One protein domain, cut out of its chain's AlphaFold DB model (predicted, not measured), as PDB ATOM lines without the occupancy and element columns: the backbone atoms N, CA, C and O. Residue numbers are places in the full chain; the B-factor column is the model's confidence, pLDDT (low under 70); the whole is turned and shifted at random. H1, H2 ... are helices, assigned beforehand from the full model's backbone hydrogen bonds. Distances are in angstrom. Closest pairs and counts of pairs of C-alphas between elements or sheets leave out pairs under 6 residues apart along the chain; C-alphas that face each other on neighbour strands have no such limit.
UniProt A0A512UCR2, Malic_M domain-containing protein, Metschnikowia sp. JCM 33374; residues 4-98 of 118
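AT A GLANCE: This is residues 4 to 98 of the 118 residues of the protein "Malic_M domain-containing protein" of Metschnikowia sp. JCM 33374 (UniProt A0A512UCR2). The longest helix, H3, crosses one side of the middle helix, H4, while H2 and H5 pack at opposite ends of H4, and short H1 lies near it. The long link of residues 53 to 68 folds back from H3 to H4. The 95 printed residues, all helix in class, have five named helices, H1 to H5, and are compact: radius of gyration of the C-alphas 13.8 A, spans 40 by 27 by 23 A.

HOW THE PARTS SIT: H3, residues 33 to 52, touches the hub H4, residues 69 to 84, at a steep tilt of 49 degrees; the closest C-alphas, Gly 39 and Thr 74, are 4.1 A apart. H2, residues 12 to 24, touches H4 at 61 degrees, a steep tilt; closest C-alphas Ala 14 and Ser 69, 5.0 A. H5, residues 89 to 94, touches H4, opposite ways; closest C-alphas Val 79 and Ala 92, 5.4 A. H1, residues 4 to 8, is close to H4 but not clearly touching; closest C-alphas His 8 and Leu 72, 7.6 A. Every O i to N i+4 pair is within hydrogen-bond range in H1, H4 and H5, 8 of 9 in H2, 15 of 16 in H3.

IN THESE COORDINATES: H3 measures 27.0 A from C-alpha 33 at (206.411, 136.093, 206.919), H4 22.3 A, H2 18.9 A, H5 8.7 A to C-alpha 94 at (187.907, 125.947, 190.469), H1 5.5 A.

THE WHOLE: The farthest C-alphas, Ala 27 and Arg 53, are 41.4 A apart. The printed part has no cut; H3 to H4 is a long link. pLDDT is under 70 at residues 4 to 20, 66 and 98.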
ATOM      1  N   ALA A   4     188.561 136.359 197.475       53.31
ATOM      2  CA  ALA A   4     188.973 136.349 198.858       53.31
ATOM      3  C   ALA A   4     187.766 136.246 199.807       53.31
ATOM      4  O   ALA A   4     187.786 135.396 200.689       53.31
ATOM      5  N   ASP A   5     186.668 136.971 199.584       52.81
ATOM      6  CA  ASP A   5     185.510 136.936 200.487       52.81
ATOM      7  C   ASP A   5     184.835 135.555 200.523       52.81
ATOM      8  O   ASP A   5     184.497 135.054 201.596       52.81
ATOM      9  N   SER A   6     184.706 134.869 199.383       52.38
ATOM     10  CA  SER A   6     184.112 133.523 199.344       52.38
ATOM     11  C   SER A   6     184.962 132.459 200.047       52.38
ATOM     12  O   SER A   6     184.407 131.556 200.667       52.38
ATOM     13  N   PHE A   7     186.293 132.577 200.002       55.53
ATOM     14  CA  PHE A   7     187.210 131.568 200.554       55.53
ATOM     15  C   PHE A   7     187.734 131.910 201.966       55.53
ATOM     16  O   PHE A   7     188.196 131.031 202.699       55.53
ATOM     17  N   HIS A   8     187.654 133.186 202.366       55.09
ATOM     18  CA  HIS A   8     188.168 133.715 203.635       55.09
ATOM     19  C   HIS A   8     187.066 134.060 204.652       55.09
ATOM     20  O   HIS A   8     187.396 134.283 205.819       55.09
ATOM     21  N   SER A   9     185.779 134.043 204.267       47.25
ATOM     22  CA  SER A   9     184.608 134.441 205.090       47.25
ATOM     23  C   SER A   9     184.417 133.701 206.426       47.25
ATOM     24  O   SER A   9     183.489 134.006 207.172       47.25
ATOM     25  N   GLY A  10     185.295 132.761 206.783       52.69
ATOM     26  CA  GLY A  10     185.272 132.042 208.057       52.69
ATOM     27  C   GLY A  10     186.415 132.346 209.035       52.69
ATOM     28  O   GLY A  10     186.419 131.737 210.105       52.69
ATOM     29  N   ASN A  11     187.393 133.210 208.715       56.69
ATOM     30  CA  ASN A  11     188.541 133.462 209.604       56.69
ATOM     31  C   ASN A  11     188.852 134.958 209.811       56.69
ATOM     32  O   ASN A  11     189.567 135.578 209.025       56.69
ATOM     33  N   ALA A  12     188.400 135.492 210.951       57.03
ATOM     34  CA  ALA A  12     188.672 136.860 211.390       57.03
ATOM     35  C   ALA A  12     190.175 137.192 211.501       57.03
ATOM     36  O   ALA A  12     190.575 138.300 211.167       57.03
ATOM     37  N   LEU A  13     191.035 136.241 211.894       56.38
ATOM     38  CA  LEU A  13     192.481 136.484 212.006       56.38
ATOM     39  C   LEU A  13     193.130 136.719 210.641       56.38
ATOM     40  O   LEU A  13     193.987 137.585 210.509       56.38
ATOM     41  N   ALA A  14     192.714 135.975 209.615       59.19
ATOM     42  CA  ALA A  14     193.222 136.173 208.261       59.19
ATOM     43  C   ALA A  14     192.774 137.521 207.682       59.19
ATOM     44  O   ALA A  14     193.554 138.193 207.009       59.19
ATOM     45  N   TYR A  15     191.541 137.931 207.989       62.34
ATOM     46  CA  TYR A  15     191.007 139.234 207.605       62.34
ATOM     47  C   TYR A  15     191.778 140.391 208.260       62.34
ATOM     48  O   TYR A  15     192.244 141.288 207.558       62.34
ATOM     49  N   GLU A  16     191.997 140.342 209.578       62.50
ATOM     50  CA  GLU A  16     192.742 141.383 210.303       62.50
ATOM     51  C   GLU A  16     194.198 141.496 209.833       62.50
ATOM     52  O   GLU A  16     194.736 142.594 209.692       62.50
ATOM     53  N   LEU A  17     194.831 140.369 209.511       66.62
ATOM     54  CA  LEU A  17     196.211 140.331 209.035       66.62
ATOM     55  C   LEU A  17     196.334 140.927 207.621       66.62
ATOM     56  O   LEU A  17     197.231 141.731 207.357       66.62
ATOM     57  N   ARG A  18     195.372 140.627 206.736       67.81
ATOM     58  CA  ARG A  18     195.269 141.217 205.390       67.81
ATOM     59  C   ARG A  18     195.003 142.725 205.457       67.81
ATOM     60  O   ARG A  18     195.661 143.492 204.757       67.81
ATOM     61  N   LYS A  19     194.100 143.156 206.343       68.88
ATOM     62  CA  LYS A  19     193.763 144.567 206.584       68.88
ATOM     63  C   LYS A  19     194.948 145.353 207.147       68.88
ATOM     64  O   LYS A  19     195.251 146.440 206.662       68.88
ATOM     65  N   SER A  20     195.658 144.787 208.123       66.19
ATOM     66  CA  SER A  20     196.867 145.392 208.690       66.19
ATOM     67  C   SER A  20     197.938 145.603 207.615       66.19
ATOM     68  O   SER A  20     198.441 146.710 207.460       66.19
ATOM     69  N   LEU A  21     198.210 144.592 206.782       70.75
ATOM     70  CA  LEU A  21     199.156 144.726 205.670       70.75
ATOM     71  C   LEU A  21     198.723 145.773 204.636       70.75
ATOM     72  O   LEU A  21     199.571 146.513 204.141       70.75
ATOM     73  N   GLN A  22     197.429 145.867 204.314       76.62
ATOM     74  CA  GLN A  22     196.917 146.878 203.382       76.62
ATOM     75  C   GLN A  22     197.172 148.309 203.872       76.62
ATOM     76  O   GLN A  22     197.563 149.152 203.068       76.62
ATOM     77  N   ASN A  23     197.028 148.565 205.176       80.06
ATOM     78  CA  ASN A  23     197.253 149.892 205.760       80.06
ATOM     79  C   ASN A  23     198.700 150.381 205.595       80.06
ATOM     80  O   ASN A  23     198.935 151.581 205.482       80.06
ATOM     81  N   TYR A  24     199.667 149.459 205.575       78.81
ATOM     82  CA  TYR A  24     201.092 149.794 205.553       78.81
ATOM     83  C   TYR A  24     201.758 149.620 204.185       78.81
ATOM     84  O   TYR A  24     202.806 150.219 203.951       78.81
ATOM     85  N   ARG A  25     201.137 148.883 203.253       75.00
ATOM     86  CA  ARG A  25     201.729 148.487 201.958       75.00
ATOM     87  C   ARG A  25     202.265 149.648 201.111       75.00
ATOM     88  O   ARG A  25     203.216 149.448 200.364       75.00
ATOM     89  N   GLY A  26     201.646 150.829 201.189       80.06
ATOM     90  CA  GLY A  26     202.062 152.025 200.442       80.06
ATOM     91  C   GLY A  26     202.950 152.999 201.225       80.06
ATOM     92  O   GLY A  26     203.474 153.938 200.635       80.06
ATOM     93  N   ALA A  27     203.100 152.797 202.536       86.44
ATOM     94  CA  ALA A  27     203.826 153.703 203.426       86.44
ATOM     95  C   ALA A  27     205.195 153.148 203.835       86.44
ATOM     96  O   ALA A  27     206.151 153.906 203.980       86.44
ATOM     97  N   ILE A  28     205.293 151.828 204.011       85.44
ATOM     98  CA  ILE A  28     206.519 151.133 204.401       85.44
ATOM     99  C   ILE A  28     206.642 149.812 203.639       85.44
ATOM    100  O   ILE A  28     205.655 149.126 203.373       85.44
ATOM    101  N   ALA A  29     207.874 149.433 203.299       84.44
ATOM    102  CA  ALA A  29     208.158 148.130 202.713       84.44
ATOM    103  C   ALA A  29     207.985 147.041 203.786       84.44
ATOM    104  O   ALA A  29     208.913 146.725 204.526       84.44
ATOM    105  N   SER A  30     206.772 146.496 203.894       83.06
ATOM    106  CA  SER A  30     206.415 145.480 204.888       83.06
ATOM    107  C   SER A  30     205.762 144.257 204.248       83.06
ATOM    108  O   SER A  30     204.879 144.391 203.398       83.06
ATOM    109  N   LEU A  31     206.143 143.071 204.720       82.75
ATOM    110  CA  LEU A  31     205.509 141.793 204.406       82.75
ATOM    111  C   LEU A  31     205.314 140.993 205.699       82.75
ATOM    112  O   LEU A  31     206.107 141.109 206.627       82.75
ATOM    113  N   ASN A  32     204.262 140.179 205.765       84.75
ATOM    114  CA  ASN A  32     204.104 139.177 206.819       84.75
ATOM    115  C   ASN A  32     204.754 137.849 206.397       84.75
ATOM    116  O   ASN A  32     204.390 137.314 205.350       84.75
ATOM    117  N   ASP A  33     205.678 137.332 207.205       87.94
ATOM    118  CA  ASP A  33     206.411 136.093 206.919       87.94
ATOM    119  C   ASP A  33     205.511 134.845 206.990       87.94
ATOM    120  O   ASP A  33     205.500 134.042 206.059       87.94
ATOM    121  N   ASP A  34     204.638 134.743 208.000       83.81
ATOM    122  CA  ASP A  34     203.724 133.598 208.166       83.81
ATOM    123  C   ASP A  34     202.818 133.367 206.948       83.81
ATOM    124  O   ASP A  34     202.416 132.240 206.667       83.81
ATOM    125  N   THR A  35     202.490 134.438 206.224       82.75
ATOM    126  CA  THR A  35     201.584 134.419 205.073       82.75
ATOM    127  C   THR A  35     202.360 134.456 203.757       82.75
ATOM    128  O   THR A  35     202.153 133.602 202.897       82.75
ATOM    129  N   HIS A  36     203.265 135.424 203.578       86.12
ATOM    130  CA  HIS A  36     204.003 135.584 202.322       86.12
ATOM    131  C   HIS A  36     205.260 134.721 202.254       86.12
ATOM    132  O   HIS A  36     205.521 134.149 201.196       86.12
ATOM    133  N   GLY A  37     206.013 134.627 203.352       89.75
ATOM    134  CA  GLY A  37     207.215 133.799 203.455       89.75
ATOM    135  C   GLY A  37     206.875 132.317 203.347       89.75
ATOM    136  O   GLY A  37     207.403 131.631 202.472       89.75
ATOM    137  N   THR A  38     205.895 131.844 204.127       90.06
ATOM    138  CA  THR A  38     205.384 130.464 204.012       90.06
ATOM    139  C   THR A  38     204.896 130.160 202.600       90.06
ATOM    140  O   THR A  38     205.272 129.137 202.024       90.06
ATOM    141  N   GLY A  39     204.098 131.058 202.008       88.88
ATOM    142  CA  GLY A  39     203.635 130.899 200.633       88.88
ATOM    143  C   GLY A  39     204.801 130.767 199.647       88.88
ATOM    144  O   GLY A  39     204.795 129.860 198.815       88.88
ATOM    145  N   ALA A  40     205.831 131.609 199.780       91.25
ATOM    146  CA  ALA A  40     206.967 131.627 198.862       91.25
ATOM    147  C   ALA A  40     207.750 130.308 198.896       91.25
ATOM    148  O   ALA A  40     208.097 129.768 197.844       91.25
ATOM    149  N   VAL A  41     207.976 129.750 200.089       94.56
ATOM    150  CA  VAL A  41     208.656 128.453 200.249       94.56
ATOM    151  C   VAL A  41     207.820 127.312 199.661       94.56
ATOM    152  O   VAL A  41     208.362 126.431 198.983       94.56
ATOM    153  N   VAL A  42     206.496 127.333 199.852       92.31
ATOM    154  CA  VAL A  42     205.598 126.343 199.238       92.31
ATOM    155  C   VAL A  42     205.635 126.446 197.715       92.31
ATOM    156  O   VAL A  42     205.830 125.433 197.043       92.31
ATOM    157  N   MET A  43     205.520 127.654 197.157       93.19
ATOM    158  CA  MET A  43     205.585 127.875 195.711       93.19
ATOM    159  C   MET A  43     206.912 127.404 195.119       93.19
ATOM    160  O   MET A  43     206.903 126.731 194.090       93.19
ATOM    161  N   ALA A  44     208.043 127.683 195.774       94.12
ATOM    162  CA  ALA A  44     209.352 127.203 195.337       94.12
ATOM    163  C   ALA A  44     209.406 125.667 195.278       94.12
ATOM    164  O   ALA A  44     209.837 125.094 194.276       94.12
ATOM    165  N   SER A  45     208.897 125.005 196.318       94.19
ATOM    166  CA  SER A  45     208.881 123.543 196.425       94.19
ATOM    167  C   SER A  45     208.002 122.900 195.347       94.19
ATOM    168  O   SER A  45     208.425 121.966 194.665       94.19
ATOM    169  N   VAL A  46     206.791 123.430 195.142       92.06
ATOM    170  CA  VAL A  46     205.859 122.934 194.118       92.06
ATOM    171  C   VAL A  46     206.408 123.187 192.714       92.06
ATOM    172  O   VAL A  46     206.370 122.288 191.879       92.06
ATOM    173  N   THR A  47     206.999 124.359 192.461       91.38
ATOM    174  CA  THR A  47     207.625 124.677 191.165       91.38
ATOM    175  C   THR A  47     208.767 123.729 190.838       91.38
ATOM    176  O   THR A  47     208.837 123.222 189.715       91.38
ATOM    177  N   ALA A  48     209.630 123.433 191.811       93.69
ATOM    178  CA  ALA A  48     210.711 122.471 191.631       93.69
ATOM    179  C   ALA A  48     210.168 121.072 191.295       93.69
ATOM    180  O   ALA A  48     210.615 120.448 190.331       93.69
ATOM    181  N   ALA A  49     209.151 120.609 192.030       92.38
ATOM    182  CA  ALA A  49     208.514 119.320 191.778       92.38
ATOM    183  C   ALA A  49     207.863 119.248 190.385       92.38
ATOM    184  O   ALA A  49     208.010 118.252 189.681       92.38
ATOM    185  N   PHE A  50     207.171 120.304 189.957       91.31
ATOM    186  CA  PHE A  50     206.483 120.346 188.663       91.31
ATOM    187  C   PHE A  50     207.470 120.406 187.499       91.31
ATOM    188  O   PHE A  50     207.298 119.678 186.523       91.31
ATOM    189  N   THR A  51     208.550 121.177 187.648       91.00
ATOM    190  CA  THR A  51     209.659 121.217 186.684       91.00
ATOM    191  C   THR A  51     210.274 119.829 186.517       91.00
ATOM    192  O   THR A  51     210.421 119.345 185.398       91.00
ATOM    193  N   PHE A  52     210.559 119.138 187.627       94.50
ATOM    194  CA  PHE A  52     211.106 117.781 187.599       94.50
ATOM    195  C   PHE A  52     210.157 116.764 186.944       94.50
ATOM    196  O   PHE A  52     210.597 115.820 186.292       94.50
ATOM    197  N   ARG A  53     208.842 116.950 187.102       92.25
ATOM    198  CA  ARG A  53     207.809 116.057 186.557       92.25
ATOM    199  C   ARG A  53     207.273 116.485 185.188       92.25
ATOM    200  O   ARG A  53     206.365 115.820 184.696       92.25
ATOM    201  N   ASN A  54     207.811 117.553 184.592       91.19
ATOM    202  CA  ASN A  54     207.316 118.168 183.357       91.19
ATOM    203  C   ASN A  54     205.789 118.402 183.375       91.19
ATOM    204  O   ASN A  54     205.075 118.021 182.446       91.19
ATOM    205  N   ARG A  55     205.281 118.962 184.481       90.38
ATOM    206  CA  ARG A  55     203.866 119.332 184.656       90.38
ATOM    207  C   ARG A  55     203.699 120.842 184.703       90.38
ATOM    208  O   ARG A  55     204.599 121.553 185.140       90.38
ATOM    209  N   ASP A  56     202.520 121.311 184.313       85.88
ATOM    210  CA  ASP A  56     202.164 122.726 184.349       85.88
ATOM    211  C   ASP A  56     201.389 123.062 185.631       85.88
ATOM    212  O   ASP A  56     200.569 122.271 186.101       85.88
ATOM    213  N   PHE A  57     201.631 124.243 186.205       82.56
ATOM    214  CA  PHE A  57     200.902 124.719 187.387       82.56
ATOM    215  C   PHE A  57     199.395 124.835 187.151       82.56
ATOM    216  O   PHE A  57     198.626 124.736 188.102       82.56
ATOM    217  N   ARG A  58     198.956 125.007 185.902       81.75
ATOM    218  CA  ARG A  58     197.537 125.014 185.528       81.75
ATOM    219  C   ARG A  58     196.848 123.673 185.798       81.75
ATOM    220  O   ARG A  58     195.634 123.657 185.982       81.75
ATOM    221  N   ASP A  59     197.614 122.587 185.915       82.75
ATOM    222  CA  ASP A  59     197.105 121.248 186.231       82.75
ATOM    223  C   ASP A  59     197.077 120.942 187.740       82.75
ATOM    224  O   ASP A  59     196.836 119.794 188.142       82.75
ATOM    225  N   ILE A  60     197.412 121.916 188.595       86.31
ATOM    226  CA  ILE A  60     197.420 121.718 190.042       86.31
ATOM    227  C   ILE A  60     195.987 121.624 190.573       86.31
ATOM    228  O   ILE A  60     195.130 122.429 190.222       86.31
ATOM    229  N   GLN A  61     195.737 120.666 191.462       87.62
ATOM    230  CA  GLN A  61     194.539 120.633 192.298       87.62
ATOM    231  C   GLN A  61     194.966 120.725 193.756       87.62
ATOM    232  O   GLN A  61     195.762 119.912 194.232       87.62
ATOM    233  N   VAL A  62     194.452 121.726 194.465       85.62
ATOM    234  CA  VAL A  62     194.879 122.038 195.830       85.62
ATOM    235  C   VAL A  62     193.772 121.669 196.802       85.62
ATOM    236  O   VAL A  62     192.708 122.286 196.820       85.62
ATOM    237  N   HIS A  63     194.058 120.695 197.662       83.69
ATOM    238  CA  HIS A  63     193.215 120.365 198.806       83.69
ATOM    239  C   HIS A  63     193.740 121.074 200.050       83.69
ATOM    240  O   HIS A  63     194.783 120.718 200.601       83.69
ATOM    241  N   LYS A  64     193.012 122.094 200.504       76.06
ATOM    242  CA  LYS A  64     193.390 122.867 201.689       76.06
ATOM    243  C   LYS A  64     192.803 122.239 202.949       76.06
ATOM    244  O   LYS A  64     191.590 122.234 203.130       76.06
ATOM    245  N   TYR A  65     193.654 121.826 203.880       74.06
ATOM    246  CA  TYR A  65     193.224 121.398 205.212       74.06
ATOM    247  C   TYR A  65     193.337 122.553 206.213       74.06
ATOM    248  O   TYR A  65     194.409 123.116 206.419       74.06
ATOM    249  N   GLY A  66     192.219 122.914 206.848       68.31
ATOM    250  CA  GLY A  66     192.160 124.025 207.802       68.31
ATOM    251  C   GLY A  66     191.990 125.401 207.144       68.31
ATOM    252  O   GLY A  66     191.637 125.520 205.972       68.31
ATOM    253  N   GLY A  67     192.163 126.464 207.929       71.69
ATOM    254  CA  GLY A  67     191.885 127.838 207.503       71.69
ATOM    255  C   GLY A  67     192.837 128.877 208.074       71.69
ATOM    256  O   GLY A  67     192.402 130.001 208.274       71.69
ATOM    257  N   SER A  68     194.089 128.520 208.379       75.69
ATOM    258  CA  SER A  68     195.087 129.445 208.939       75.69
ATOM    259  C   SER A  68     195.521 130.526 207.939       75.69
ATOM    260  O   SER A  68     195.351 130.360 206.728       75.69
ATOM    261  N   SER A  69     196.129 131.608 208.438       73.25
ATOM    262  CA  SER A  69     196.731 132.673 207.617       73.25
ATOM    263  C   SER A  69     197.747 132.127 206.611       73.25
ATOM    264  O   SER A  69     197.655 132.454 205.432       73.25
ATOM    265  N   ALA A  70     198.626 131.214 207.035       79.62
ATOM    266  CA  ALA A  70     199.591 130.548 206.162       79.62
ATOM    267  C   ALA A  70     198.917 129.831 204.979       79.62
ATOM    268  O   ALA A  70     199.269 130.054 203.826       79.62
ATOM    269  N   SER A  71     197.886 129.021 205.253       79.75
ATOM    270  CA  SER A  71     197.172 128.284 204.200       79.75
ATOM    271  C   SER A  71     196.466 129.202 203.198       79.75
ATOM    272  O   SER A  71     196.352 128.865 202.025       79.75
ATOM    273  N   LEU A  72     195.992 130.363 203.654       78.88
ATOM    274  CA  LEU A  72     195.341 131.356 202.805       78.88
ATOM    275  C   LEU A  72     196.369 132.114 201.956       78.88
ATOM    276  O   LEU A  72     196.163 132.258 200.758       78.88
ATOM    277  N   GLY A  73     197.508 132.497 202.542       81.19
ATOM    278  CA  GLY A  73     198.627 133.103 201.815       81.19
ATOM    279  C   GLY A  73     199.160 132.215 200.694       81.19
ATOM    280  O   GLY A  73     199.367 132.687 199.578       81.19
ATOM    281  N   THR A  74     199.310 130.917 200.959       87.81
ATOM    282  CA  THR A  74     199.710 129.934 199.946       87.81
ATOM    283  C   THR A  74     198.695 129.842 198.808       87.81
ATOM    284  O   THR A  74     199.080 129.873 197.643       87.81
ATOM    285  N   VAL A  75     197.398 129.753 199.122       86.81
ATOM    286  CA  VAL A  75     196.339 129.673 198.102       86.81
ATOM    287  C   VAL A  75     196.311 130.926 197.229       86.81
ATOM    288  O   VAL A  75     196.248 130.812 196.007       86.81
ATOM    289  N   ASP A  76     196.432 132.108 197.829       86.19
ATOM    290  CA  ASP A  76     196.499 133.368 197.091       86.19
ATOM    291  C   ASP A  76     197.689 133.406 196.128       86.19
ATOM    292  O   ASP A  76     197.557 133.840 194.985       86.19
ATOM    293  N   GLN A  77     198.860 132.938 196.561       89.88
ATOM    294  CA  GLN A  77     200.037 132.894 195.697       89.88
ATOM    295  C   GLN A  77     199.890 131.891 194.548       89.88
ATOM    296  O   GLN A  77     200.324 132.196 193.439       89.88
ATOM    297  N   ILE A  78     199.235 130.747 194.774       90.19
ATOM    298  CA  ILE A  78     198.925 129.775 193.715       90.19
ATOM    299  C   ILE A  78     197.974 130.392 192.687       90.19
ATOM    300  O   ILE A  78     198.262 130.350 191.493       90.19
ATOM    301  N   VAL A  79     196.881 131.022 193.133       88.56
ATOM    302  CA  VAL A  79     195.926 131.695 192.236       88.56
ATOM    303  C   VAL A  79     196.619 132.792 191.436       88.56
ATOM    304  O   VAL A  79     196.465 132.850 190.218       88.56
ATOM    305  N   ASN A  80     197.429 133.625 192.094       89.50
ATOM    306  CA  ASN A  80     198.187 134.681 191.426       89.50
ATOM    307  C   ASN A  80     199.173 134.118 190.399       89.50
ATOM    308  O   ASN A  80     199.291 134.679 189.312       89.50
ATOM    309  N   HIS A  81     199.851 133.012 190.716       90.81
ATOM    310  CA  HIS A  81     200.737 132.333 189.776       90.81
ATOM    311  C   HIS A  81     199.957 131.795 188.571       90.81
ATOM    312  O   HIS A  81     200.334 132.063 187.438       90.81
ATOM    313  N   MET A  82     198.833 131.108 188.776       90.31
ATOM    314  CA  MET A  82     197.998 130.636 187.667       90.31
ATOM    315  C   MET A  82     197.508 131.798 186.789       90.31
ATOM    316  O   MET A  82     197.573 131.725 185.563       90.31
ATOM    317  N   CYS A  83     197.082 132.905 187.405       91.69
ATOM    318  CA  CYS A  83     196.612 134.085 186.681       91.69
ATOM    319  C   CYS A  83     197.730 134.778 185.894       91.69
ATOM    320  O   CYS A  83     197.521 135.166 184.745       91.69
ATOM    321  N   SER A  84     198.938 134.895 186.461       89.75
ATOM    322  CA  SER A  84     200.088 135.460 185.743       89.75
ATOM    323  C   SER A  84     200.549 134.594 184.565       89.75
ATOM    324  O   SER A  84     201.250 135.093 183.688       89.75
ATOM    325  N   HIS A  85     200.101 133.336 184.510       89.38
ATOM    326  CA  HIS A  85     200.352 132.383 183.425       89.38
ATOM    327  C   HIS A  85     199.107 132.128 182.552       89.38
ATOM    328  O   HIS A  85     199.058 131.157 181.795       89.38
ATOM    329  N   GLY A  86     198.110 133.021 182.611       89.81
ATOM    330  CA  GLY A  86     197.006 133.085 181.650       89.81
ATOM    331  C   GLY A  86     195.689 132.438 182.086       89.81
ATOM    332  O   GLY A  86     194.736 132.473 181.311       89.81
ATOM    333  N   SER A  87     195.593 131.878 183.295       89.06
ATOM    334  CA  SER A  87     194.295 131.460 183.845       89.06
ATOM    335  C   SER A  87     193.443 132.669 184.226       89.06
ATOM    336  O   SER A  87     193.954 133.701 184.659       89.06
ATOM    337  N   THR A  88     192.120 132.540 184.136       90.69
ATOM    338  CA  THR A  88     191.244 133.493 184.823       90.69
ATOM    339  C   THR A  88     191.240 133.201 186.323       90.69
ATOM    340  O   THR A  88     191.541 132.084 186.754       90.69
ATOM    341  N   VAL A  89     190.846 134.184 187.139       86.38
ATOM    342  CA  VAL A  89     190.655 133.959 188.582       86.38
ATOM    343  C   VAL A  89     189.637 132.841 188.816       86.38
ATOM    344  O   VAL A  89     189.867 131.987 189.662       86.38
ATOM    345  N   GLY A  90     188.548 132.795 188.040       84.00
ATOM    346  CA  GLY A  90     187.532 131.745 188.148       84.00
ATOM    347  C   GLY A  90     188.102 130.345 187.912       84.00
ATOM    348  O   GLY A  90     187.894 129.457 188.740       84.00
ATOM    349  N   ASP A  91     188.883 130.175 186.842       85.69
ATOM    350  CA  ASP A  91     189.525 128.894 186.525       85.69
ATOM    351  C   ASP A  91     190.517 128.497 187.619       85.69
ATOM    352  O   ASP A  91     190.462 127.380 188.130       85.69
ATOM    353  N   ALA A  92     191.368 129.434 188.050       86.50
ATOM    354  CA  ALA A  92     192.327 129.200 189.123       86.50
ATOM    355  C   ALA A  92     191.643 128.764 190.428       86.50
ATOM    356  O   ALA A  92     192.134 127.891 191.141       86.50
ATOM    357  N   CYS A  93     190.476 129.335 190.719       84.25
ATOM    358  CA  CYS A  93     189.710 129.029 191.916       84.25
ATOM    359  C   CYS A  93     188.959 127.699 191.840       84.25
ATOM    360  O   CYS A  93     188.803 127.041 192.866       84.25
ATOM    361  N   SER A  94     188.536 127.265 190.650       85.31
ATOM    362  CA  SER A  94     187.907 125.947 190.469       85.31
ATOM    363  C   SER A  94     188.835 124.778 190.827       85.31
ATOM    364  O   SER A  94     188.365 123.706 191.202       85.31
ATOM    365  N   ASN A  95     190.150 125.010 190.798       81.44
ATOM    366  CA  ASN A  95     191.173 124.048 191.196       81.44
ATOM    367  C   ASN A  95     191.439 124.014 192.714       81.44
ATOM    368  O   ASN A  95     192.280 123.239 193.182       81.44
ATOM    369  N   LEU A  96     190.735 124.838 193.497       81.69
ATOM    370  CA  LEU A  96     190.849 124.897 194.951       81.69
ATOM    371  C   LEU A  96     189.674 124.170 195.603       81.69
ATOM    372  O   LEU A  96     188.520 124.574 195.477       81.69
ATOM    373  N   VAL A  97     189.972 123.130 196.378       75.81
ATOM    374  CA  VAL A  97     188.964 122.368 197.117       75.81
ATOM    375  C   VAL A  97     189.196 122.537 198.614       75.81
ATOM    376  O   VAL A  97     190.275 122.247 199.140       75.81
ATOM    377  N   GLN A  98     188.157 122.979 199.324       61.97
ATOM    378  CA  GLN A  98     188.119 122.937 200.782       61.97
ATOM    379  C   GLN A  98     187.197 121.788 201.219       61.97
ATOM    380  O   GLN A  98     185.989 121.861 200.989       61.97
TER     381      GLN A  98